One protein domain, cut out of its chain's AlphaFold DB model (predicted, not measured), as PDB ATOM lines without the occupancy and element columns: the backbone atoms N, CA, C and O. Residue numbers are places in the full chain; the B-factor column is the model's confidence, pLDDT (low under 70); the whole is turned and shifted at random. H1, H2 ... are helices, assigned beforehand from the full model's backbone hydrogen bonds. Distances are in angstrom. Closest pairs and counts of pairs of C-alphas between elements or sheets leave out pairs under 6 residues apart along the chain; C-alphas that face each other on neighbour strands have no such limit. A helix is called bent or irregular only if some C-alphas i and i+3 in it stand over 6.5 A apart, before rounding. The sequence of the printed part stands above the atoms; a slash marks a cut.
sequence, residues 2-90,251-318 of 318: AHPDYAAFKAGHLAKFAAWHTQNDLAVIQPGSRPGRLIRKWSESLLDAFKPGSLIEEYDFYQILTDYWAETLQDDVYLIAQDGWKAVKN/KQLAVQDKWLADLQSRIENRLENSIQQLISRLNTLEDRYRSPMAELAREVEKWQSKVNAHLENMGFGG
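What this domain is: This is residues 2 to 90 and 251 to 318 of the 318 residues of the protein "Restriction endonuclease" of Neisseria meningitidis (UniProt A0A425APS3). What shape do these atoms make? One very long helix, H5, makes the long axis; near its first end H1, H2 and arm H3a pack with it as an up-and-down bundle, each running against the one before, while residues 279 to 307 of H5 stick out as an arm. How much is printed? The printed part has 157 residues with five named helices, H1 to H5 in order, and no named strand: all helix. Is it compact? It is extended, a rod of 99 by 27 by 24 A, with a radius of gyration of the C-alphas of 28.0 A.

How they stand to each other: How do the first helices stand? H1, residues 4 to 24, and H2, residues 35 to 50, touch as a hairpin at 35.1 degrees, only just steep; their closest C-alphas, Lys 16 and Ala 49, are 6.4 A apart. H3, residues 58 to 83, assigned as one helix by its hydrogen bonds, is bent, with C-alphas 71 and 74 7.3 A apart; arm H3a, residues 58 to 71, forms a hairpin with H2, closest at the C-alphas of Phe 50 and Glu 58, 5.5 A. What touches the last helix? H5, residues 251 to 313, touches H1, closest at the C-alphas of Lys 10 and Leu 271, 6.8 A, and H3a, closest at those of Ile 64 and Arg 266, 6.8 A. H4, residues 85 to 89, touches arm H3b, residues 74 to 83, closest at the C-alphas of Ile 80 and Val 88, 6.9 A. Are the backbones helical? Every O i to N i+4 pair is within hydrogen-bond range in H1, H2, H3a and H3b, against 54 of 59 in H5 and 0 of 1 in H4, where 1 of 2 O i to N i+3 pairs is.

Where its parts are: Where does H1 begin? C-alpha 4 is at (-46.795, 10.846, 32.441), and H1 is 30.6 A long. Where does H5 end? C-alpha 313 is at (-9.635, 53.683, 20.268); H5 is 89.7 A long and only just irregular, C-alphas 257 and 260 being 6.6 A apart.

The domain as a whole: Is anything missing? Residues 91 to 250 are cut out, and C-alphas 90 and 251 are 13.8 A apart. Where is confidence low? The 24 residues under 70 include 52 to 56 and 314 to 318.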
ATOM      1  N   ALA A   2     -40.656   7.100  34.429       50.50
ATOM      2  CA  ALA A   2     -41.922   7.138  33.698       50.50
ATOM      3  C   ALA A   2     -42.454   8.575  33.561       50.50
ATOM      4  O   ALA A   2     -42.935   9.159  34.528       50.50
ATOM      5  N   HIS A   3     -42.342   9.144  32.360       63.50
ATOM      6  CA  HIS A   3     -42.954  10.429  32.041       63.50
ATOM      7  C   HIS A   3     -44.470  10.216  31.884       63.50
ATOM      8  O   HIS A   3     -44.862   9.307  31.144       63.50
ATOM      9  N   PRO A   4     -45.339  11.004  32.541       71.81
ATOM     10  CA  PRO A   4     -46.795  10.846  32.441       71.81
ATOM     11  C   PRO A   4     -47.292  10.888  30.987       71.81
ATOM     12  O   PRO A   4     -48.169  10.110  30.614       71.81
ATOM     13  N   ASP A   5     -46.655  11.697  30.138       71.81
ATOM     14  CA  ASP A   5     -46.973  11.766  28.705       71.81
ATOM     15  C   ASP A   5     -46.701  10.448  27.966       71.81
ATOM     16  O   ASP A   5     -47.451  10.090  27.060       71.81
ATOM     17  N   TYR A   6     -45.682   9.680  28.374       75.56
ATOM     18  CA  TYR A   6     -45.444   8.352  27.804       75.56
ATOM     19  C   TYR A   6     -46.539   7.368  28.217       75.56
ATOM     20  O   TYR A   6     -47.050   6.625  27.379       75.56
ATOM     21  N   ALA A   7     -46.943   7.376  29.489       79.50
ATOM     22  CA  ALA A   7     -48.020   6.512  29.958       79.50
ATOM     23  C   ALA A   7     -49.337   6.806  29.216       79.50
ATOM     24  O   ALA A   7     -50.011   5.876  28.770       79.50
ATOM     25  N   ALA A   8     -49.663   8.086  29.003       81.50
ATOM     26  CA  ALA A   8     -50.821   8.506  28.217       81.50
ATOM     27  C   ALA A   8     -50.706   8.096  26.736       81.50
ATOM     28  O   ALA A   8     -51.666   7.588  26.155       81.50
ATOM     29  N   PHE A   9     -49.521   8.250  26.137       81.38
ATOM     30  CA  PHE A   9     -49.236   7.805  24.772       81.38
ATOM     31  C   PHE A   9     -49.415   6.288  24.611       81.38
ATOM     32  O   PHE A   9     -50.127   5.852  23.700       81.38
ATOM     33  N   LYS A  10     -48.833   5.480  25.510       84.31
ATOM     34  CA  LYS A  10     -48.975   4.015  25.523       84.31
ATOM     35  C   LYS A  10     -50.445   3.620  25.678       84.31
ATOM     36  O   LYS A  10     -50.957   2.855  24.864       84.31
ATOM     37  N   ALA A  11     -51.144   4.194  26.659       88.00
ATOM     38  CA  ALA A  11     -52.559   3.920  26.899       88.00
ATOM     39  C   ALA A  11     -53.438   4.252  25.681       88.00
ATOM     40  O   ALA A  11     -54.321   3.470  25.333       88.00
ATOM     41  N   GLY A  12     -53.171   5.362  24.985       88.12
ATOM     42  CA  GLY A  12     -53.899   5.737  23.771       88.12
ATOM     43  C   GLY A  12     -53.740   4.728  22.627       88.12
ATOM     44  O   GLY A  12     -54.717   4.402  21.954       88.12
ATOM     45  N   HIS A  13     -52.535   4.184  22.425       87.88
ATOM     46  CA  HIS A  13     -52.286   3.158  21.403       87.88
ATOM     47  C   HIS A  13     -52.931   1.820  21.763       87.88
ATOM     48  O   HIS A  13     -53.544   1.183  20.907       87.88
ATOM     49  N   LEU A  14     -52.862   1.428  23.035       90.31
ATOM     50  CA  LEU A  14     -53.524   0.220  23.520       90.31
ATOM     51  C   LEU A  14     -55.050   0.324  23.441       90.31
ATOM     52  O   LEU A  14     -55.703  -0.653  23.092       90.31
ATOM     53  N   ALA A  15     -55.629   1.504  23.669       91.31
ATOM     54  CA  ALA A  15     -57.063   1.726  23.488       91.31
ATOM     55  C   ALA A  15     -57.497   1.575  22.017       91.31
ATOM     56  O   ALA A  15     -58.542   0.984  21.742       91.31
ATOM     57  N   LYS A  16     -56.685   2.053  21.061       90.81
ATOM     58  CA  LYS A  16     -56.926   1.824  19.623       90.81
ATOM     59  C   LYS A  16     -56.865   0.337  19.275       90.81
ATOM     60  O   LYS A  16     -57.752  -0.160  18.586       90.81
ATOM     61  N   PHE A  17     -55.866  -0.379  19.794       91.69
ATOM     62  CA  PHE A  17     -55.757  -1.828  19.619       91.69
ATOM     63  C   PHE A  17     -56.961  -2.574  20.223       91.69
ATOM     64  O   PHE A  17     -57.533  -3.454  19.579       91.69
ATOM     65  N   ALA A  18     -57.412  -2.158  21.412       91.19
ATOM     66  CA  ALA A  18     -58.593  -2.706  22.075       91.19
ATOM     67  C   ALA A  18     -59.872  -2.539  21.230       91.19
ATOM     68  O   ALA A  18     -60.657  -3.474  21.032       91.19
ATOM     69  N   ALA A  19     -60.063  -1.341  20.669       91.94
ATOM     70  CA  ALA A  19     -61.171  -1.056  19.764       91.94
ATOM     71  C   ALA A  19     -61.094  -1.903  18.482       91.94
ATOM     72  O   ALA A  19     -62.103  -2.470  18.057       91.94
ATOM     73  N   TRP A  20     -59.899  -2.049  17.903       93.31
ATOM     74  CA  TRP A  20     -59.678  -2.837  16.690       93.31
ATOM     75  C   TRP A  20     -60.062  -4.312  16.859       93.31
ATOM     76  O   TRP A  20     -60.778  -4.856  16.011       93.31
ATOM     77  N   HIS A  21     -59.636  -4.974  17.940       89.44
ATOM     78  CA  HIS A  21     -59.976  -6.391  18.108       89.44
ATOM     79  C   HIS A  21     -61.459  -6.580  18.460       89.44
ATOM     80  O   HIS A  21     -62.058  -7.576  18.056       89.44
ATOM     81  N   THR A  22     -62.077  -5.615  19.154       88.62
ATOM     82  CA  THR A  22     -63.526  -5.611  19.418       88.62
ATOM     83  C   THR A  22     -64.321  -5.518  18.113       88.62
ATOM     84  O   THR A  22     -65.315  -6.219  17.941       88.62
ATOM     85  N   GLN A  23     -63.864  -4.701  17.159       90.88
ATOM     86  CA  GLN A  23     -64.489  -4.566  15.842       90.88
ATOM     87  C   GLN A  23     -64.348  -5.829  14.977       90.88
ATOM     88  O   GLN A  23     -65.232  -6.134  14.172       90.88
ATOM     89  N   ASN A  24     -63.221  -6.536  15.084       90.00
ATOM     90  CA  ASN A  24     -62.891  -7.626  14.170       90.00
ATOM     91  C   ASN A  24     -63.339  -9.018  14.620       90.00
ATOM     92  O   ASN A  24     -63.399  -9.891  13.754       90.00
ATOM     93  N   ASP A  25     -63.652  -9.201  15.908       87.06
ATOM     94  CA  ASP A  25     -64.028 -10.470  16.551       87.06
ATOM     95  C   ASP A  25     -63.280 -11.686  15.980       87.06
ATOM     96  O   ASP A  25     -63.778 -12.442  15.140       87.06
ATOM     97  N   LEU A  26     -62.054 -11.895  16.461       91.25
ATOM     98  CA  LEU A  26     -61.199 -13.002  16.026       91.25
ATOM     99  C   LEU A  26     -61.795 -14.382  16.374       91.25
ATOM    100  O   LEU A  26     -61.330 -15.392  15.849       91.25
ATOM    101  N   ALA A  27     -62.837 -14.457  17.212       91.75
ATOM    102  CA  ALA A  27     -63.496 -15.707  17.577       91.75
ATOM    103  C   ALA A  27     -64.568 -16.161  16.563       91.75
ATOM    104  O   ALA A  27     -65.067 -17.287  16.661       91.75
ATOM    105  N   VAL A  28     -64.907 -15.324  15.570       90.38
ATOM    106  CA  VAL A  28     -65.949 -15.603  14.558       90.38
ATOM    107  C   VAL A  28     -65.538 -16.656  13.515       90.38
ATOM    108  O   VAL A  28     -66.315 -17.007  12.624       90.38
ATOM    109  N   ILE A  29     -64.309 -17.174  13.603       94.19
ATOM    110  CA  ILE A  29     -63.796 -18.216  12.710       94.19
ATOM    111  C   ILE A  29     -64.655 -19.472  12.863       94.19
ATOM    112  O   ILE A  29     -64.985 -19.908  13.964       94.19
ATOM    113  N   GLN A  30     -65.010 -20.064  11.734       93.69
ATOM    114  CA  GLN A  30     -65.832 -21.266  11.649       93.69
ATOM    115  C   GLN A  30     -65.376 -22.141  10.475       93.69
ATOM    116  O   GLN A  30     -64.742 -21.613   9.553       93.69
ATOM    117  N   PRO A  31     -65.700 -23.446  10.469       95.56
ATOM    118  CA  PRO A  31     -65.346 -24.331   9.367       95.56
ATOM    119  C   PRO A  31     -65.729 -23.756   7.994       95.56
ATOM    120  O   PRO A  31     -66.846 -23.276   7.797       95.56
ATOM    121  N   GLY A  32     -64.785 -23.750   7.049       93.56
ATOM    122  CA  GLY A  32     -64.944 -23.140   5.720       93.56
ATOM    123  C   GLY A  32     -64.651 -21.634   5.645       93.56
ATOM    124  O   GLY A  32     -64.736 -21.041   4.560       93.56
ATOM    125  N   SER A  33     -64.270 -21.002   6.760       94.06
ATOM    126  CA  SER A  33     -63.684 -19.655   6.743       94.06
ATOM    127  C   SER A  33     -62.463 -19.624   5.828       94.06
ATOM    128  O   SER A  33     -61.797 -20.635   5.632       94.06
ATOM    129  N   ARG A  34     -62.161 -18.462   5.235       95.12
ATOM    130  CA  ARG A  34     -60.982 -18.304   4.368       95.12
ATOM    131  C   ARG A  34     -59.915 -17.487   5.098       95.12
ATOM    132  O   ARG A  34     -60.042 -16.259   5.079       95.12
ATOM    133  N   PRO A  35     -58.884 -18.124   5.691       94.94
ATOM    134  CA  PRO A  35     -57.845 -17.448   6.476       94.94
ATOM    135  C   PRO A  35     -57.218 -16.258   5.744       94.94
ATOM    136  O   PRO A  35     -57.171 -15.162   6.289       94.94
ATOM    137  N   GLY A  36     -56.899 -16.412   4.453       93.69
ATOM    138  CA  GLY A  36     -56.356 -15.326   3.625       93.69
ATOM    139  C   GLY A  36     -57.255 -14.082   3.506       93.69
ATOM    140  O   GLY A  36     -56.757 -12.970   3.351       93.69
ATOM    141  N   ARG A  37     -58.586 -14.226   3.613       93.94
ATOM    142  CA  ARG A  37     -59.500 -13.067   3.659       93.94
ATOM    143  C   ARG A  37     -59.576 -12.438   5.042       93.94
ATOM    144  O   ARG A  37     -59.766 -11.229   5.129       93.94
ATOM    145  N   LEU A  38     -59.461 -13.251   6.091       93.88
ATOM    146  CA  LEU A  38     -59.474 -12.778   7.470       93.88
ATOM    147  C   LEU A  38     -58.246 -11.914   7.742       93.88
ATOM    148  O   LEU A  38     -58.425 -10.759   8.105       93.88
ATOM    149  N   ILE A  39     -57.037 -12.410   7.448       93.50
ATOM    150  CA  ILE A  39     -55.808 -11.628   7.648       93.50
ATOM    151  C   ILE A  39     -55.834 -10.327   6.852       93.50
ATOM    152  O   ILE A  39     -55.559  -9.278   7.409       93.50
ATOM    153  N   ARG A  40     -56.286 -10.352   5.590       92.94
ATOM    154  CA  ARG A  40     -56.421  -9.128   4.793       92.94
ATOM    155  C   ARG A  40     -57.348  -8.106   5.458       92.94
ATOM    156  O   ARG A  40     -56.964  -6.953   5.604       92.94
ATOM    157  N   LYS A  41     -58.538  -8.530   5.900       93.19
ATOM    158  CA  LYS A  41     -59.496  -7.662   6.608       93.19
ATOM    159  C   LYS A  41     -58.903  -7.120   7.915       93.19
ATOM    160  O   LYS A  41     -59.047  -5.938   8.226       93.19
ATOM    161  N   TRP A  42     -58.263  -7.986   8.693       93.62
ATOM    162  CA  TRP A  42     -57.651  -7.646   9.973       93.62
ATOM    163  C   TRP A  42     -56.515  -6.641   9.796       93.62
ATOM    164  O   TRP A  42     -56.519  -5.619  10.472       93.62
ATOM    165  N   SER A  43     -55.623  -6.863   8.832       90.69
ATOM    166  CA  SER A  43     -54.516  -5.965   8.509       90.69
ATOM    167  C   SER A  43     -54.976  -4.623   7.935       90.69
ATOM    168  O   SER A  43     -54.475  -3.590   8.367       90.69
ATOM    169  N   GLU A  44     -55.948  -4.606   7.014       89.62
ATOM    170  CA  GLU A  44     -56.506  -3.360   6.456       89.62
ATOM    171  C   GLU A  44     -57.188  -2.519   7.550       89.62
ATOM    172  O   GLU A  44     -56.911  -1.329   7.686       89.62
ATOM    173  N   SER A  45     -58.018  -3.144   8.394       90.62
ATOM    174  CA  SER A  45     -58.672  -2.439   9.507       90.62
ATOM    175  C   SER A  45     -57.704  -2.018  10.616       90.62
ATOM    176  O   SER A  45     -57.955  -1.019  11.287       90.62
ATOM    177  N   LEU A  46     -56.604  -2.753  10.817       88.94
ATOM    178  CA  LEU A  46     -55.556  -2.367  11.761       88.94
ATOM    179  C   LEU A  46     -54.843  -1.113  11.259       88.94
ATOM    180  O   LEU A  46     -54.707  -0.152  12.007       88.94
ATOM    181  N   LEU A  47     -54.467  -1.084   9.981       86.94
ATOM    182  CA  LEU A  47     -53.868   0.097   9.364       86.94
ATOM    183  C   LEU A  47     -54.798   1.317   9.492       86.94
ATOM    184  O   LEU A  47     -54.368   2.384   9.922       86.94
ATOM    185  N   ASP A  48     -56.096   1.140   9.223       86.56
ATOM    186  CA  ASP A  48     -57.098   2.198   9.389       86.56
ATOM    187  C   ASP A  48     -57.221   2.700  10.836       86.56
ATOM    188  O   ASP A  48     -57.383   3.903  11.051       86.56
ATOM    189  N   ALA A  49     -57.120   1.814  11.833       86.25
ATOM    190  CA  ALA A  49     -57.183   2.183  13.249       86.25
ATOM    191  C   ALA A  49     -55.980   3.034  13.702       86.25
ATOM    192  O   ALA A  49     -56.089   3.800  14.667       86.25
ATOM    193  N   PHE A  50     -54.847   2.925  13.000       81.94
ATOM    194  CA  PHE A  50     -53.597   3.615  13.328       81.94
ATOM    195  C   PHE A  50     -53.233   4.777  12.380       81.94
ATOM    196  O   PHE A  50     -52.197   5.393  12.614       81.94
ATOM    197  N   LYS A  51     -54.108   5.136  11.421       75.50
ATOM    198  CA  LYS A  51     -54.022   6.292  10.491       75.50
ATOM    199  C   LYS A  51     -53.541   7.625  11.116       75.50
ATOM    200  O   LYS A  51     -53.652   7.811  12.335       75.50
ATOM    201  N   PRO A  52     -53.052   8.596  10.310       58.78
ATOM    202  CA  PRO A  52     -51.902   9.405  10.702       58.78
ATOM    203  C   PRO A  52     -52.211  10.376  11.835       58.78
ATOM    204  O   PRO A  52     -53.178  11.137  11.802       58.78
ATOM    205  N   GLY A  53     -51.334  10.346  12.838       54.78
ATOM    206  CA  GLY A  53     -51.397  11.189  14.032       54.78
ATOM    207  C   GLY A  53     -50.492  10.723  15.178       54.78
ATOM    208  O   GLY A  53     -50.684  11.165  16.308       54.78
ATOM    209  N   SER A  54     -49.547   9.809  14.923       56.66
ATOM    210  CA  SER A  54     -48.657   9.239  15.939       56.66
ATOM    211  C   SER A  54     -47.184   9.384  15.556       56.66
ATOM    212  O   SER A  54     -46.841   9.508  14.385       56.66
ATOM    213  N   LEU A  55     -46.317   9.346  16.569       60.81
ATOM    214  CA  LEU A  55     -44.856   9.269  16.456       60.81
ATOM    215  C   LEU A  55     -44.364   7.947  15.835       60.81
ATOM    216  O   LEU A  55     -43.173   7.808  15.574       60.81
ATOM    217  N   ILE A  56     -45.262   6.977  15.654       69.06
ATOM    218  CA  ILE A  56     -44.981   5.631  15.146       69.06
ATOM    219  C   ILE A  56     -45.622   5.475  13.777       69.06
ATOM    220  O   ILE A  56     -46.747   5.935  13.562       69.06
ATOM    221  N   GLU A  57     -44.905   4.824  12.867       71.94
ATOM    222  CA  GLU A  57     -45.378   4.603  11.511       71.94
ATOM    223  C   GLU A  57     -46.514   3.577  11.518       71.94
ATOM    224  O   GLU A  57     -46.432   2.520  12.137       71.94
ATOM    225  N   GLU A  58     -47.597   3.870  10.805       72.75
ATOM    226  CA  GLU A  58     -48.793   3.014  10.714       72.75
ATOM    227  C   GLU A  58     -48.447   1.597  10.239       72.75
ATOM    228  O   GLU A  58     -49.045   0.604  10.661       72.75
ATOM    229  N   TYR A  59     -47.427   1.522   9.383       81.69
ATOM    230  CA  TYR A  59     -46.894   0.288   8.837       81.69
ATOM    231  C   TYR A  59     -46.266  -0.614   9.910       81.69
ATOM    232  O   TYR A  59     -46.258  -1.828   9.743       81.69
ATOM    233  N   ASP A  60     -45.824  -0.068  11.046       84.50
ATOM    234  CA  ASP A  60     -45.265  -0.865  12.140       84.50
ATOM    235  C   ASP A  60     -46.307  -1.813  12.741       84.50
ATOM    236  O   ASP A  60     -46.011  -2.974  13.015       84.50
ATOM    237  N   PHE A  61     -47.548  -1.348  12.904       84.12
ATOM    238  CA  PHE A  61     -48.641  -2.167  13.434       84.12
ATOM    239  C   PHE A  61     -49.081  -3.229  12.431       84.12
ATOM    240  O   PHE A  61     -49.324  -4.377  12.804       84.12
ATOM    241  N   TYR A  62     -49.140  -2.856  11.149       88.12
ATOM    242  CA  TYR A  62     -49.371  -3.802  10.063       88.12
ATOM    243  C   TYR A  62     -48.311  -4.911  10.074       88.12
ATOM    244  O   TYR A  62     -48.670  -6.088  10.065       88.12
ATOM    245  N   GLN A  63     -47.033  -4.531  10.172       90.25
ATOM    246  CA  GLN A  63     -45.908  -5.458  10.163       90.25
ATOM    247  C   GLN A  63     -45.955  -6.416  11.359       90.25
ATOM    248  O   GLN A  63     -45.819  -7.620  11.165       90.25
ATOM    249  N   ILE A  64     -46.252  -5.915  12.567       92.56
ATOM    250  CA  ILE A  64     -46.429  -6.751  13.769       92.56
ATOM    251  C   ILE A  64     -47.465  -7.855  13.529       92.56
ATOM    252  O   ILE A  64     -47.215  -9.016  13.857       92.56
ATOM    253  N   LEU A  65     -48.622  -7.513  12.951       93.56
ATOM    254  CA  LEU A  65     -49.664  -8.499  12.673       93.56
ATOM    255  C   LEU A  65     -49.244  -9.477  11.570       93.56
ATOM    256  O   LEU A  65     -49.511 -10.668  11.699       93.56
ATOM    257  N   THR A  66     -48.614  -9.007  10.490       92.00
ATOM    258  CA  THR A  66     -48.194  -9.895   9.396       92.00
ATOM    259  C   THR A  66     -47.057 -10.829   9.790       92.00
ATOM    260  O   THR A  66     -47.059 -11.981   9.360       92.00
ATOM    261  N   ASP A  67     -46.134 -10.371  10.634       95.75
ATOM    262  CA  ASP A  67     -45.061 -11.206  11.177       95.75
ATOM    263  C   ASP A  67     -45.649 -12.266  12.103       95.75
ATOM    264  O   ASP A  67     -45.424 -13.457  11.903       95.75
ATOM    265  N   TYR A  68     -46.509 -11.859  13.042       96.31
ATOM    266  CA  TYR A  68     -47.175 -12.804  13.938       96.31
ATOM    267  C   TYR A  68     -48.066 -13.809  13.188       96.31
ATOM    268  O   TYR A  68     -48.142 -14.987  13.548       96.31
ATOM    269  N   TRP A  69     -48.721 -13.357  12.114       96.25
ATOM    270  CA  TRP A  69     -49.442 -14.226  11.192       96.25
ATOM    271  C   TRP A  69     -48.531 -15.310  10.630       96.25
ATOM    272  O   TRP A  69     -48.843 -16.487  10.787       96.25
ATOM    273  N   ALA A  70     -47.413 -14.926  10.017       95.69
ATOM    274  CA  ALA A  70     -46.490 -15.867   9.395       95.69
ATOM    275  C   ALA A  70     -45.830 -16.822  10.405       95.69
ATOM    276  O   ALA A  70     -45.581 -17.975  10.067       95.69
ATOM    277  N   GLU A  71     -45.558 -16.355  11.625       94.94
ATOM    278  CA  GLU A  71     -44.874 -17.132  12.663       94.94
ATOM    279  C   GLU A  71     -45.772 -18.147  13.379       94.94
ATOM    280  O   GLU A  71     -45.289 -19.193  13.805       94.94
ATOM    281  N   THR A  72     -47.046 -17.823  13.631       93.00
ATOM    282  CA  THR A  72     -47.884 -18.638  14.535       93.00
ATOM    283  C   THR A  72     -49.373 -18.571  14.217       93.00
ATOM    284  O   THR A  72     -50.032 -19.604  14.121       93.00
ATOM    285  N   LEU A  73     -49.937 -17.369  14.064       95.31
ATOM    286  CA  LEU A  73     -51.394 -17.206  13.990       95.31
ATOM    287  C   LEU A  73     -51.998 -17.853  12.735       95.31
ATOM    288  O   LEU A  73     -53.142 -18.304  12.775       95.31
ATOM    289  N   GLN A  74     -51.241 -17.934  11.637       96.00
ATOM    290  CA  GLN A  74     -51.694 -18.589  10.416       96.00
ATOM    291  C   GLN A  74     -52.120 -20.037  10.680       96.00
ATOM    292  O   GLN A  74     -53.253 -20.397  10.356       96.00
ATOM    293  N   ASP A  75     -51.247 -20.845  11.277       94.88
ATOM    294  CA  ASP A  75     -51.483 -22.279  11.466       94.88
ATOM    295  C   ASP A  75     -52.688 -22.528  12.377       94.88
ATOM    296  O   ASP A  75     -53.563 -23.335  12.050       94.88
ATOM    297  N   ASP A  76     -52.813 -21.746  13.453       96.12
ATOM    298  CA  ASP A  76     -53.967 -21.823  14.347       96.12
ATOM    299  C   ASP A  76     -55.283 -21.514  13.607       96.12
ATOM    300  O   ASP A  76     -56.285 -22.222  13.751       96.12
ATOM    301  N   VAL A  77     -55.296 -20.450  12.793       96.25
ATOM    302  CA  VAL A  77     -56.490 -20.015  12.055       96.25
ATOM    303  C   VAL A  77     -56.865 -21.023  10.970       96.25
ATOM    304  O   VAL A  77     -58.058 -21.261  10.764       96.25
ATOM    305  N   TYR A  78     -55.891 -21.642  10.294       96.38
ATOM    306  CA  TYR A  78     -56.155 -22.722   9.337       96.38
ATOM    307  C   TYR A  78     -56.731 -23.961  10.027       96.38
ATOM    308  O   TYR A  78     -57.745 -24.481   9.556       96.38
ATOM    309  N   LEU A  79     -56.171 -24.375  11.168       95.56
ATOM    310  CA  LEU A  79     -56.689 -25.500  11.953       95.56
ATOM    311  C   LEU A  79     -58.146 -25.261  12.370       95.56
ATOM    312  O   LEU A  79     -59.005 -26.120  12.172       95.56
ATOM    313  N   ILE A  80     -58.475 -24.065  12.866       96.75
ATOM    314  CA  ILE A  80     -59.852 -23.719  13.260       96.75
ATOM    315  C   ILE A  80     -60.781 -23.627  12.040       96.75
ATOM    316  O   ILE A  80     -61.938 -24.044  12.108       96.75
ATOM    317  N   ALA A  81     -60.305 -23.088  10.917       96.75
ATOM    318  CA  ALA A  81     -61.091 -22.991   9.689       96.75
ATOM    319  C   ALA A  81     -61.359 -24.356   9.033       96.75
ATOM    320  O   ALA A  81     -62.301 -24.465   8.245       96.75
ATOM    321  N   GLN A  82     -60.559 -25.377   9.343       96.06
ATOM    322  CA  GLN A  82     -60.745 -26.738   8.853       96.06
ATOM    323  C   GLN A  82     -61.578 -27.582   9.825       96.06
ATOM    324  O   GLN A  82     -62.637 -28.086   9.451       96.06
ATOM    325  N   ASP A  83     -61.135 -27.682  11.078       95.00
ATOM    326  CA  ASP A  83     -61.641 -28.661  12.047       95.00
ATOM    327  C   ASP A  83     -62.502 -28.028  13.158       95.00
ATOM    328  O   ASP A  83     -63.130 -28.720  13.966       95.00
ATOM    329  N   GLY A  84     -62.585 -26.696  13.183       95.81
ATOM    330  CA  GLY A  84     -63.368 -25.934  14.148       95.81
ATOM    331  C   GLY A  84     -62.697 -25.780  15.513       95.81
ATOM    332  O   GLY A  84     -61.694 -26.410  15.847       95.81
ATOM    333  N   TRP A  85     -63.300 -24.946  16.363       96.06
ATOM    334  CA  TRP A  85     -62.749 -24.600  17.678       96.06
ATOM    335  C   TRP A  85     -62.512 -25.803  18.593       96.06
ATOM    336  O   TRP A  85     -61.576 -25.804  19.380       96.06
ATOM    337  N   LYS A  86     -63.312 -26.869  18.501       93.88
ATOM    338  CA  LYS A  86     -63.124 -28.042  19.369       93.88
ATOM    339  C   LYS A  86     -61.823 -28.800  19.091       93.88
ATOM    340  O   LYS A  86     -61.341 -29.458  20.007       93.88
ATOM    341  N   ALA A  87     -61.255 -28.695  17.889       93.69
ATOM    342  CA  ALA A  87     -60.000 -29.361  17.541       93.69
ATOM    343  C   ALA A  87     -58.776 -28.727  18.225       93.69
ATOM    344  O   ALA A  87     -57.793 -29.405  18.500       93.69
ATOM    345  N   VAL A  88     -58.874 -27.447  18.585       93.12
ATOM    346  CA  VAL A  88     -57.815 -26.635  19.208       93.12
ATOM    347  C   VAL A  88     -57.329 -27.215  20.545       93.12
ATOM    348  O   VAL A  88     -56.168 -27.048  20.910       93.12
ATOM    349  N   LYS A  89     -58.202 -27.913  21.284       92.56
ATOM    350  CA  LYS A  89     -57.866 -28.541  22.575       92.56
ATOM    351  C   LYS A  89     -57.335 -29.972  22.462       92.56
ATOM    352  O   LYS A  89     -57.132 -30.619  23.490       92.56
ATOM    353  N   ASN A  90     -57.186 -30.503  21.249       92.69
ATOM    354  CA  ASN A  90     -56.698 -31.862  21.064       92.69
ATOM    355  C   ASN A  90     -55.238 -31.966  21.522       92.69
ATOM    356  O   ASN A  90     -54.426 -31.070  21.291       92.69
ATOM    357  N   LYS A 251     -61.993 -20.489  22.962       95.75
ATOM    358  CA  LYS A 251     -61.942 -19.178  22.296       95.75
ATOM    359  C   LYS A 251     -61.233 -18.152  23.165       95.75
ATOM    360  O   LYS A 251     -60.401 -17.410  22.662       95.75
ATOM    361  N   GLN A 252     -61.504 -18.148  24.466       95.31
ATOM    362  CA  GLN A 252     -60.826 -17.257  25.399       95.31
ATOM    363  C   GLN A 252     -59.313 -17.526  25.456       95.31
ATOM    364  O   GLN A 252     -58.532 -16.595  25.291       95.31
ATOM    365  N   LEU A 253     -58.895 -18.782  25.627       96.56
ATOM    366  CA  LEU A 253     -57.477 -19.156  25.707       96.56
ATOM    367  C   LEU A 253     -56.718 -18.848  24.409       96.56
ATOM    368  O   LEU A 253     -55.620 -18.306  24.447       96.56
ATOM    369  N   ALA A 254     -57.294 -19.189  23.256       96.25
ATOM    370  CA  ALA A 254     -56.644 -18.985  21.967       96.25
ATOM    371  C   ALA A 254     -56.668 -17.511  21.536       96.25
ATOM    372  O   ALA A 254     -55.644 -16.957  21.159       96.25
ATOM    373  N   VAL A 255     -57.816 -16.838  21.620       95.56
ATOM    374  CA  VAL A 255     -57.933 -15.461  21.129       95.56
ATOM    375  C   VAL A 255     -57.340 -14.469  22.122       95.56
ATOM    376  O   VAL A 255     -56.508 -13.657  21.738       95.56
ATOM    377  N   GLN A 256     -57.763 -14.508  23.386       94.38
ATOM    378  CA  GLN A 256     -57.378 -13.491  24.369       94.38
ATOM    379  C   GLN A 256     -56.003 -13.795  24.961       94.38
ATOM    380  O   GLN A 256     -55.110 -12.955  24.898       94.38
ATOM    381  N   ASP A 257     -55.823 -15.009  25.487       94.75
ATOM    382  CA  ASP A 257     -54.631 -15.341  26.274       94.75
ATOM    383  C   ASP A 257     -53.406 -15.695  25.400       94.75
ATOM    384  O   ASP A 257     -52.279 -15.598  25.882       94.75
ATOM    385  N   LYS A 258     -53.607 -16.075  24.125       95.75
ATOM    386  CA  LYS A 258     -52.531 -16.338  23.145       95.75
ATOM    387  C   LYS A 258     -52.397 -15.203  22.128       95.75
ATOM    388  O   LYS A 258     -51.411 -14.476  22.165       95.75
ATOM    389  N   TRP A 259     -53.365 -15.039  21.222       96.38
ATOM    390  CA  TRP A 259     -53.197 -14.161  20.055       96.38
ATOM    391  C   TRP A 259     -53.142 -12.676  20.411       96.38
ATOM    392  O   TRP A 259     -52.223 -11.972  20.000       96.38
ATOM    393  N   LEU A 260     -54.125 -12.185  21.169       94.88
ATOM    394  CA  LEU A 260     -54.197 -10.770  21.533       94.88
ATOM    395  C   LEU A 260     -53.141 -10.396  22.569       94.88
ATOM    396  O   LEU A 260     -52.567  -9.318  22.456       94.88
ATOM    397  N   ALA A 261     -52.840 -11.283  23.522       95.25
ATOM    398  CA  ALA A 261     -51.751 -11.082  24.474       95.25
ATOM    399  C   ALA A 261     -50.383 -10.927  23.780       95.25
ATOM    400  O   ALA A 261     -49.630 -10.013  24.119       95.25
ATOM    401  N   ASP A 262     -50.072 -11.768  22.787       95.75
ATOM    402  CA  ASP A 262     -48.809 -11.685  22.043       95.75
ATOM    403  C   ASP A 262     -48.739 -10.413  21.184       95.75
ATOM    404  O   ASP A 262     -47.784  -9.640  21.286       95.75
ATOM    405  N   LEU A 263     -49.798 -10.124  20.418       94.75
ATOM    406  CA  LEU A 263     -49.894  -8.899  19.619       94.75
ATOM    407  C   LEU A 263     -49.782  -7.638  20.483       94.75
ATOM    408  O   LEU A 263     -49.049  -6.716  20.127       94.75
ATOM    409  N   GLN A 264     -50.465  -7.602  21.630       94.50
ATOM    410  CA  GLN A 264     -50.364  -6.493  22.571       94.50
ATOM    411  C   GLN A 264     -48.927  -6.339  23.074       94.50
ATOM    412  O   GLN A 264     -48.390  -5.238  23.013       94.50
ATOM    413  N   SER A 265     -48.278  -7.423  23.507       95.31
ATOM    414  CA  SER A 265     -46.880  -7.399  23.961       95.31
ATOM    415  C   SER A 265     -45.934  -6.853  22.882       95.31
ATOM    416  O   SER A 265     -45.127  -5.960  23.148       95.31
ATOM    417  N   ARG A 266     -46.077  -7.298  21.626       94.56
ATOM    418  CA  ARG A 266     -45.290  -6.782  20.491       94.56
ATOM    419  C   ARG A 266     -45.528  -5.294  20.243       94.56
ATOM    420  O   ARG A 266     -44.572  -4.555  20.005       94.56
ATOM    421  N   ILE A 267     -46.778  -4.842  20.339       90.88
ATOM    422  CA  ILE A 267     -47.136  -3.423  20.232       90.88
ATOM    423  C   ILE A 267     -46.492  -2.614  21.361       90.88
ATOM    424  O   ILE A 267     -45.888  -1.576  21.099       90.88
ATOM    425  N   GLU A 268     -46.575  -3.081  22.606       91.38
ATOM    426  CA  GLU A 268     -45.966  -2.413  23.757       91.38
ATOM    427  C   GLU A 268     -44.448  -2.292  23.613       91.38
ATOM    428  O   GLU A 268     -43.907  -1.198  23.790       91.38
ATOM    429  N   ASN A 269     -43.780  -3.369  23.198       91.31
ATOM    430  CA  ASN A 269     -42.341  -3.369  22.944       91.31
ATOM    431  C   ASN A 269     -41.968  -2.403  21.811       91.31
ATOM    432  O   ASN A 269     -40.971  -1.687  21.903       91.31
ATOM    433  N   ARG A 270     -42.777  -2.330  20.744       88.62
ATOM    434  CA  ARG A 270     -42.550  -1.363  19.663       88.62
ATOM    435  C   ARG A 270     -42.689   0.075  20.157       88.62
ATOM    436  O   ARG A 270     -41.829   0.897  19.851       88.62
ATOM    437  N   LEU A 271     -43.730   0.359  20.942       85.19
ATOM    438  CA  LEU A 271     -43.965   1.675  21.543       85.19
ATOM    439  C   LEU A 271     -42.777   2.110  22.414       85.19
ATOM    440  O   LEU A 271     -42.337   3.256  22.332       85.19
ATOM    441  N   GLU A 272     -42.251   1.201  23.236       86.06
ATOM    442  CA  GLU A 272     -41.087   1.458  24.086       86.06
ATOM    443  C   GLU A 272     -39.814   1.708  23.269       86.06
ATOM    444  O   GLU A 272     -39.138   2.721  23.466       86.06
ATOM    445  N   ASN A 273     -39.531   0.850  22.287       85.88
ATOM    446  CA  ASN A 273     -38.356   0.977  21.427       85.88
ATOM    447  C   ASN A 273     -38.346   2.293  20.641       85.88
ATOM    448  O   ASN A 273     -37.312   2.960  20.577       85.88
ATOM    449  N   SER A 274     -39.488   2.709  20.086       81.88
ATOM    450  CA  SER A 274     -39.596   3.983  19.366       81.88
ATOM    451  C   SER A 274     -39.256   5.179  20.259       81.88
ATOM    452  O   SER A 274     -38.602   6.121  19.815       81.88
ATOM    453  N   ILE A 275     -39.621   5.139  21.539       79.88
ATOM    454  CA  ILE A 275     -39.303   6.223  22.474       79.88
ATOM    455  C   ILE A 275     -37.838   6.209  22.882       79.88
ATOM    456  O   ILE A 275     -37.223   7.272  22.922       79.88
ATOM    457  N   GLN A 276     -37.241   5.039  23.104       80.12
ATOM    458  CA  GLN A 276     -35.798   4.945  23.351       80.12
ATOM    459  C   GLN A 276     -34.980   5.458  22.155       80.12
ATOM    460  O   GLN A 276     -33.975   6.156  22.321       80.12
ATOM    461  N   GLN A 277     -35.443   5.203  20.927       81.88
ATOM    462  CA  GLN A 277     -34.845   5.773  19.719       81.88
ATOM    463  C   GLN A 277     -34.980   7.303  19.673       81.88
ATOM    464  O   GLN A 277     -34.018   7.993  19.336       81.88
ATOM    465  N   LEU A 278     -36.130   7.860  20.059       78.19
ATOM    466  CA  LEU A 278     -36.303   9.314  20.140       78.19
ATOM    467  C   LEU A 278     -35.420   9.943  21.225       78.19
ATOM    468  O   LEU A 278     -34.792  10.965  20.960       78.19
ATOM    469  N   ILE A 279     -35.319   9.322  22.402       79.25
ATOM    470  CA  ILE A 279     -34.455   9.779  23.501       79.25
ATOM    471  C   ILE A 279     -32.990   9.775  23.060       79.25
ATOM    472  O   ILE A 279     -32.297  10.776  23.213       79.25
ATOM    473  N   SER A 280     -32.513   8.685  22.456       79.25
ATOM    474  CA  SER A 280     -31.123   8.612  21.986       79.25
ATOM    475  C   SER A 280     -30.825   9.641  20.890       79.25
ATOM    476  O   SER A 280     -29.759  10.264  20.895       79.25
ATOM    477  N   ARG A 281     -31.781   9.896  19.986       79.56
ATOM    478  CA  ARG A 281     -31.662  10.941  18.963       79.56
ATOM    479  C   ARG A 281     -31.680  12.346  19.568       79.56
ATOM    480  O   ARG A 281     -30.917  13.189  19.106       79.56
ATOM    481  N   LEU A 282     -32.500  12.591  20.591       80.38
ATOM    482  CA  LEU A 282     -32.522  13.854  21.331       80.38
ATOM    483  C   LEU A 282     -31.182  14.099  22.028       80.38
ATOM    484  O   LEU A 282     -30.612  15.165  21.837       80.38
ATOM    485  N   ASN A 283     -30.639  13.100  22.726       78.31
ATOM    486  CA  ASN A 283     -29.327  13.195  23.372       78.31
ATOM    487  C   ASN A 283     -28.219  13.451  22.340       78.31
ATOM    488  O   ASN A 283     -27.380  14.322  22.522       78.31
ATOM    489  N   THR A 284     -28.269  12.762  21.193       82.50
ATOM    490  CA  THR A 284     -27.320  12.993  20.090       82.50
ATOM    491  C   THR A 284     -27.409  14.425  19.552       82.50
ATOM    492  O   THR A 284     -26.394  15.013  19.179       82.50
ATOM    493  N   LEU A 285     -28.618  14.991  19.462       77.62
ATOM    494  CA  LEU A 285     -28.815  16.382  19.056       77.62
ATOM    495  C   LEU A 285     -28.317  17.338  20.141       77.62
ATOM    496  O   LEU A 285     -27.600  18.274  19.806       77.62
ATOM    497  N   GLU A 286     -28.636  17.097  21.410       74.19
ATOM    498  CA  GLU A 286     -28.131  17.879  22.540       74.19
ATOM    499  C   GLU A 286     -26.601  17.938  22.515       74.19
ATOM    500  O   GLU A 286     -26.041  19.030  22.442       74.19
ATOM    501  N   ASP A 287     -25.929  16.788  22.437       77.12
ATOM    502  CA  ASP A 287     -24.470  16.700  22.351       77.12
ATOM    503  C   ASP A 287     -23.926  17.448  21.128       77.12
ATOM    504  O   ASP A 287     -22.961  18.219  21.221       77.12
ATOM    505  N   ARG A 288     -24.579  17.279  19.970       75.44
ATOM    506  CA  ARG A 288     -24.179  17.938  18.723       75.44
ATOM    507  C   ARG A 288     -24.375  19.447  18.763       75.44
ATOM    508  O   ARG A 288     -23.587  20.131  18.131       75.44
ATOM    509  N   TYR A 289     -25.394  19.976  19.435       64.94
ATOM    510  CA  TYR A 289     -25.651  21.420  19.501       64.94
ATOM    511  C   TYR A 289     -24.946  22.097  20.683       64.94
ATOM    512  O   TYR A 289     -24.661  23.293  20.611       64.94
ATOM    513  N   ARG A 290     -24.569  21.340  21.719       69.62
ATOM    514  CA  ARG A 290     -23.794  21.824  22.868       69.62
ATOM    515  C   ARG A 290     -22.395  22.301  22.475       69.62
ATOM    516  O   ARG A 290     -21.955  23.341  22.962       69.62
ATOM    517  N   SER A 291     -21.708  21.584  21.580       62.88
ATOM    518  CA  SER A 291     -20.348  21.954  21.144       62.88
ATOM    519  C   SER A 291     -20.311  23.222  20.263       62.88
ATOM    520  O   SER A 291     -19.585  24.154  20.606       62.88
ATOM    521  N   PRO A 292     -21.128  23.350  19.198       66.56
ATOM    522  CA  PRO A 292     -21.141  24.527  18.332       66.56
ATOM    523  C   PRO A 292     -21.655  25.789  19.027       66.56
ATOM    524  O   PRO A 292     -21.173  26.876  18.726       66.56
ATOM    525  N   MET A 293     -22.599  25.688  19.975       60.94
ATOM    526  CA  MET A 293     -23.037  26.863  20.744       60.94
ATOM    527  C   MET A 293     -21.911  27.444  21.602       60.94
ATOM    528  O   MET A 293     -21.769  28.662  21.674       60.94
ATOM    529  N   ALA A 294     -21.106  26.592  22.240       70.38
ATOM    530  CA  ALA A 294     -19.975  27.046  23.043       70.38
ATOM    531  C   ALA A 294     -18.888  27.709  22.177       70.38
ATOM    532  O   ALA A 294     -18.284  28.701  22.588       70.38
ATOM    533  N   GLU A 295     -18.657  27.193  20.969       71.00
ATOM    534  CA  GLU A 295     -17.736  27.789  19.994       71.00
ATOM    535  C   GLU A 295     -18.251  29.133  19.465       71.00
ATOM    536  O   GLU A 295     -17.519  30.121  19.502       71.00
ATOM    537  N   LEU A 296     -19.528  29.211  19.080       67.88
ATOM    538  CA  LEU A 296     -20.169  30.453  18.637       67.88
ATOM    539  C   LEU A 296     -20.167  31.527  19.735       67.88
ATOM    540  O   LEU A 296     -19.909  32.693  19.444       67.88
ATOM    541  N   ALA A 297     -20.390  31.156  21.000       70.69
ATOM    542  CA  ALA A 297     -20.304  32.088  22.126       70.69
ATOM    543  C   ALA A 297     -18.888  32.672  22.287       70.69
ATOM    544  O   ALA A 297     -18.739  33.885  22.444       70.69
ATOM    545  N   ARG A 298     -17.843  31.839  22.165       74.94
ATOM    546  CA  ARG A 298     -16.441  32.295  22.193       74.94
ATOM    547  C   ARG A 298     -16.097  33.195  21.011       74.94
ATOM    548  O   ARG A 298     -15.338  34.151  21.165       74.94
ATOM    549  N   GLU A 299     -16.624  32.907  19.823       71.25
ATOM    550  CA  GLU A 299     -16.425  33.772  18.661       71.25
ATOM    551  C   GLU A 299     -17.116  35.124  18.831       71.25
ATOM    552  O   GLU A 299     -16.503  36.152  18.544       71.25
ATOM    553  N   VAL A 300     -18.346  35.152  19.352       72.69
ATOM    554  CA  VAL A 300     -19.057  36.400  19.663       72.69
ATOM    555  C   VAL A 300     -18.291  37.222  20.696       72.69
ATOM    556  O   VAL A 300     -18.084  38.407  20.466       72.69
ATOM    557  N   GLU A 301     -17.787  36.614  21.769       77.62
ATOM    558  CA  GLU A 301     -16.970  37.304  22.779       77.62
ATOM    559  C   GLU A 301     -15.660  37.857  22.180       77.62
ATOM    560  O   GLU A 301     -15.246  38.992  22.443       77.62
ATOM    561  N   LYS A 302     -15.029  37.100  21.275       79.75
ATOM    562  CA  LYS A 302     -13.842  37.544  20.530       79.75
ATOM    563  C   LYS A 302     -14.144  38.713  19.587       79.75
ATOM    564  O   LYS A 302     -13.303  39.595  19.415       79.75
ATOM    565  N   TRP A 303     -15.308  38.735  18.944       67.12
ATOM    566  CA  TRP A 303     -15.701  39.841  18.069       67.12
ATOM    567  C   TRP A 303     -16.180  41.059  18.863       67.12
ATOM    568  O   TRP A 303     -15.795  42.175  18.523       67.12
ATOM    569  N   GLN A 304     -16.917  40.864  19.957       64.69
ATOM    570  CA  GLN A 304     -17.317  41.924  20.886       64.69
ATOM    571  C   GLN A 304     -16.103  42.603  21.524       64.69
ATOM    572  O   GLN A 304     -16.038  43.826  21.525       64.69
ATOM    573  N   SER A 305     -15.098  41.848  21.980       76.88
ATOM    574  CA  SER A 305     -13.858  42.433  22.518       76.88
ATOM    575  C   SER A 305     -13.095  43.255  21.474       76.88
ATOM    576  O   SER A 305     -12.621  44.346  21.781       76.88
ATOM    577  N   LYS A 306     -13.031  42.794  20.218       71.75
ATOM    578  CA  LYS A 306     -12.444  43.579  19.117       71.75
ATOM    579  C   LYS A 306     -13.223  44.857  18.819       71.75
ATOM    580  O   LYS A 306     -12.610  45.894  18.587       71.75
ATOM    581  N   VAL A 307     -14.553  44.787  18.801       67.56
ATOM    582  CA  VAL A 307     -15.414  45.952  18.559       67.56
ATOM    583  C   VAL A 307     -15.281  46.954  19.702       67.56
ATOM    584  O   VAL A 307     -15.056  48.128  19.431       67.56
ATOM    585  N   ASN A 308     -15.312  46.499  20.954       69.75
ATOM    586  CA  ASN A 308     -15.129  47.353  22.126       69.75
ATOM    587  C   ASN A 308     -13.758  48.041  22.112       69.75
ATOM    588  O   ASN A 308     -13.695  49.257  22.251       69.75
ATOM    589  N   ALA A 309     -12.677  47.313  21.814       72.75
ATOM    590  CA  ALA A 309     -11.342  47.902  21.680       72.75
ATOM    591  C   ALA A 309     -11.256  48.933  20.535       72.75
ATOM    592  O   ALA A 309     -10.567  49.946  20.642       72.75
ATOM    593  N   HIS A 310     -11.959  48.706  19.419       66.31
ATOM    594  CA  HIS A 310     -12.048  49.691  18.338       66.31
ATOM    595  C   HIS A 310     -12.866  50.927  18.734       66.31
ATOM    596  O   HIS A 310     -12.479  52.037  18.372       66.31
ATOM    597  N   LEU A 311     -13.962  50.762  19.478       63.78
ATOM    598  CA  LEU A 311     -14.788  51.865  19.978       63.78
ATOM    599  C   LEU A 311     -14.046  52.711  21.026       63.78
ATOM    600  O   LEU A 311     -14.126  53.939  20.974       63.78
ATOM    601  N   GLU A 312     -13.263  52.082  21.906       70.62
ATOM    602  CA  GLU A 312     -12.355  52.763  22.840       70.62
ATOM    603  C   GLU A 312     -11.291  53.579  22.096       70.62
ATOM    604  O   GLU A 312     -11.120  54.767  22.365       70.62
ATOM    605  N   ASN A 313     -10.638  52.989  21.087       74.06
ATOM    606  CA  ASN A 313      -9.635  53.683  20.268       74.06
ATOM    607  C   ASN A 313     -10.212  54.844  19.441       74.06
ATOM    608  O   ASN A 313      -9.483  55.771  19.092       74.06
ATOM    609  N   MET A 314     -11.507  54.807  19.118       69.75
ATOM    610  CA  MET A 314     -12.214  55.892  18.429       69.75
ATOM    611  C   MET A 314     -12.799  56.944  19.389       69.75
ATOM    612  O   MET A 314     -13.416  57.899  18.924       69.75
ATOM    613  N   GLY A 315     -12.594  56.803  20.704       57.94
ATOM    614  CA  GLY A 315     -13.007  57.790  21.707       57.94
ATOM    615  C   GLY A 315     -14.474  57.705  22.141       57.94
ATOM    616  O   GLY A 315     -14.985  58.663  22.713       57.94
ATOM    617  N   PHE A 316     -15.150  56.580  21.888       56.53
ATOM    618  CA  PHE A 316     -16.547  56.336  22.278       56.53
ATOM    619  C   PHE A 316     -16.693  55.361  23.464       56.53
ATOM    620  O   PHE A 316     -17.804  54.929  23.757       56.53
ATOM    621  N   GLY A 317     -15.596  54.989  24.132       55.31
ATOM    622  CA  GLY A 317     -15.609  54.042  25.251       55.31
ATOM    623  C   GLY A 317     -16.107  54.670  26.556       55.31
ATOM    624  O   GLY A 317     -15.375  55.431  27.189       55.31
ATOM    625  N   GLY A 318     -17.336  54.333  26.946       46.59
ATOM    626  CA  GLY A 318     -17.929  54.552  28.265       46.59
ATOM    627  C   GLY A 318     -18.760  53.343  28.658       46.59
ATOM    628  O   GLY A 318     -19.427  52.792  27.754       46.59
TER     629      GLY A 318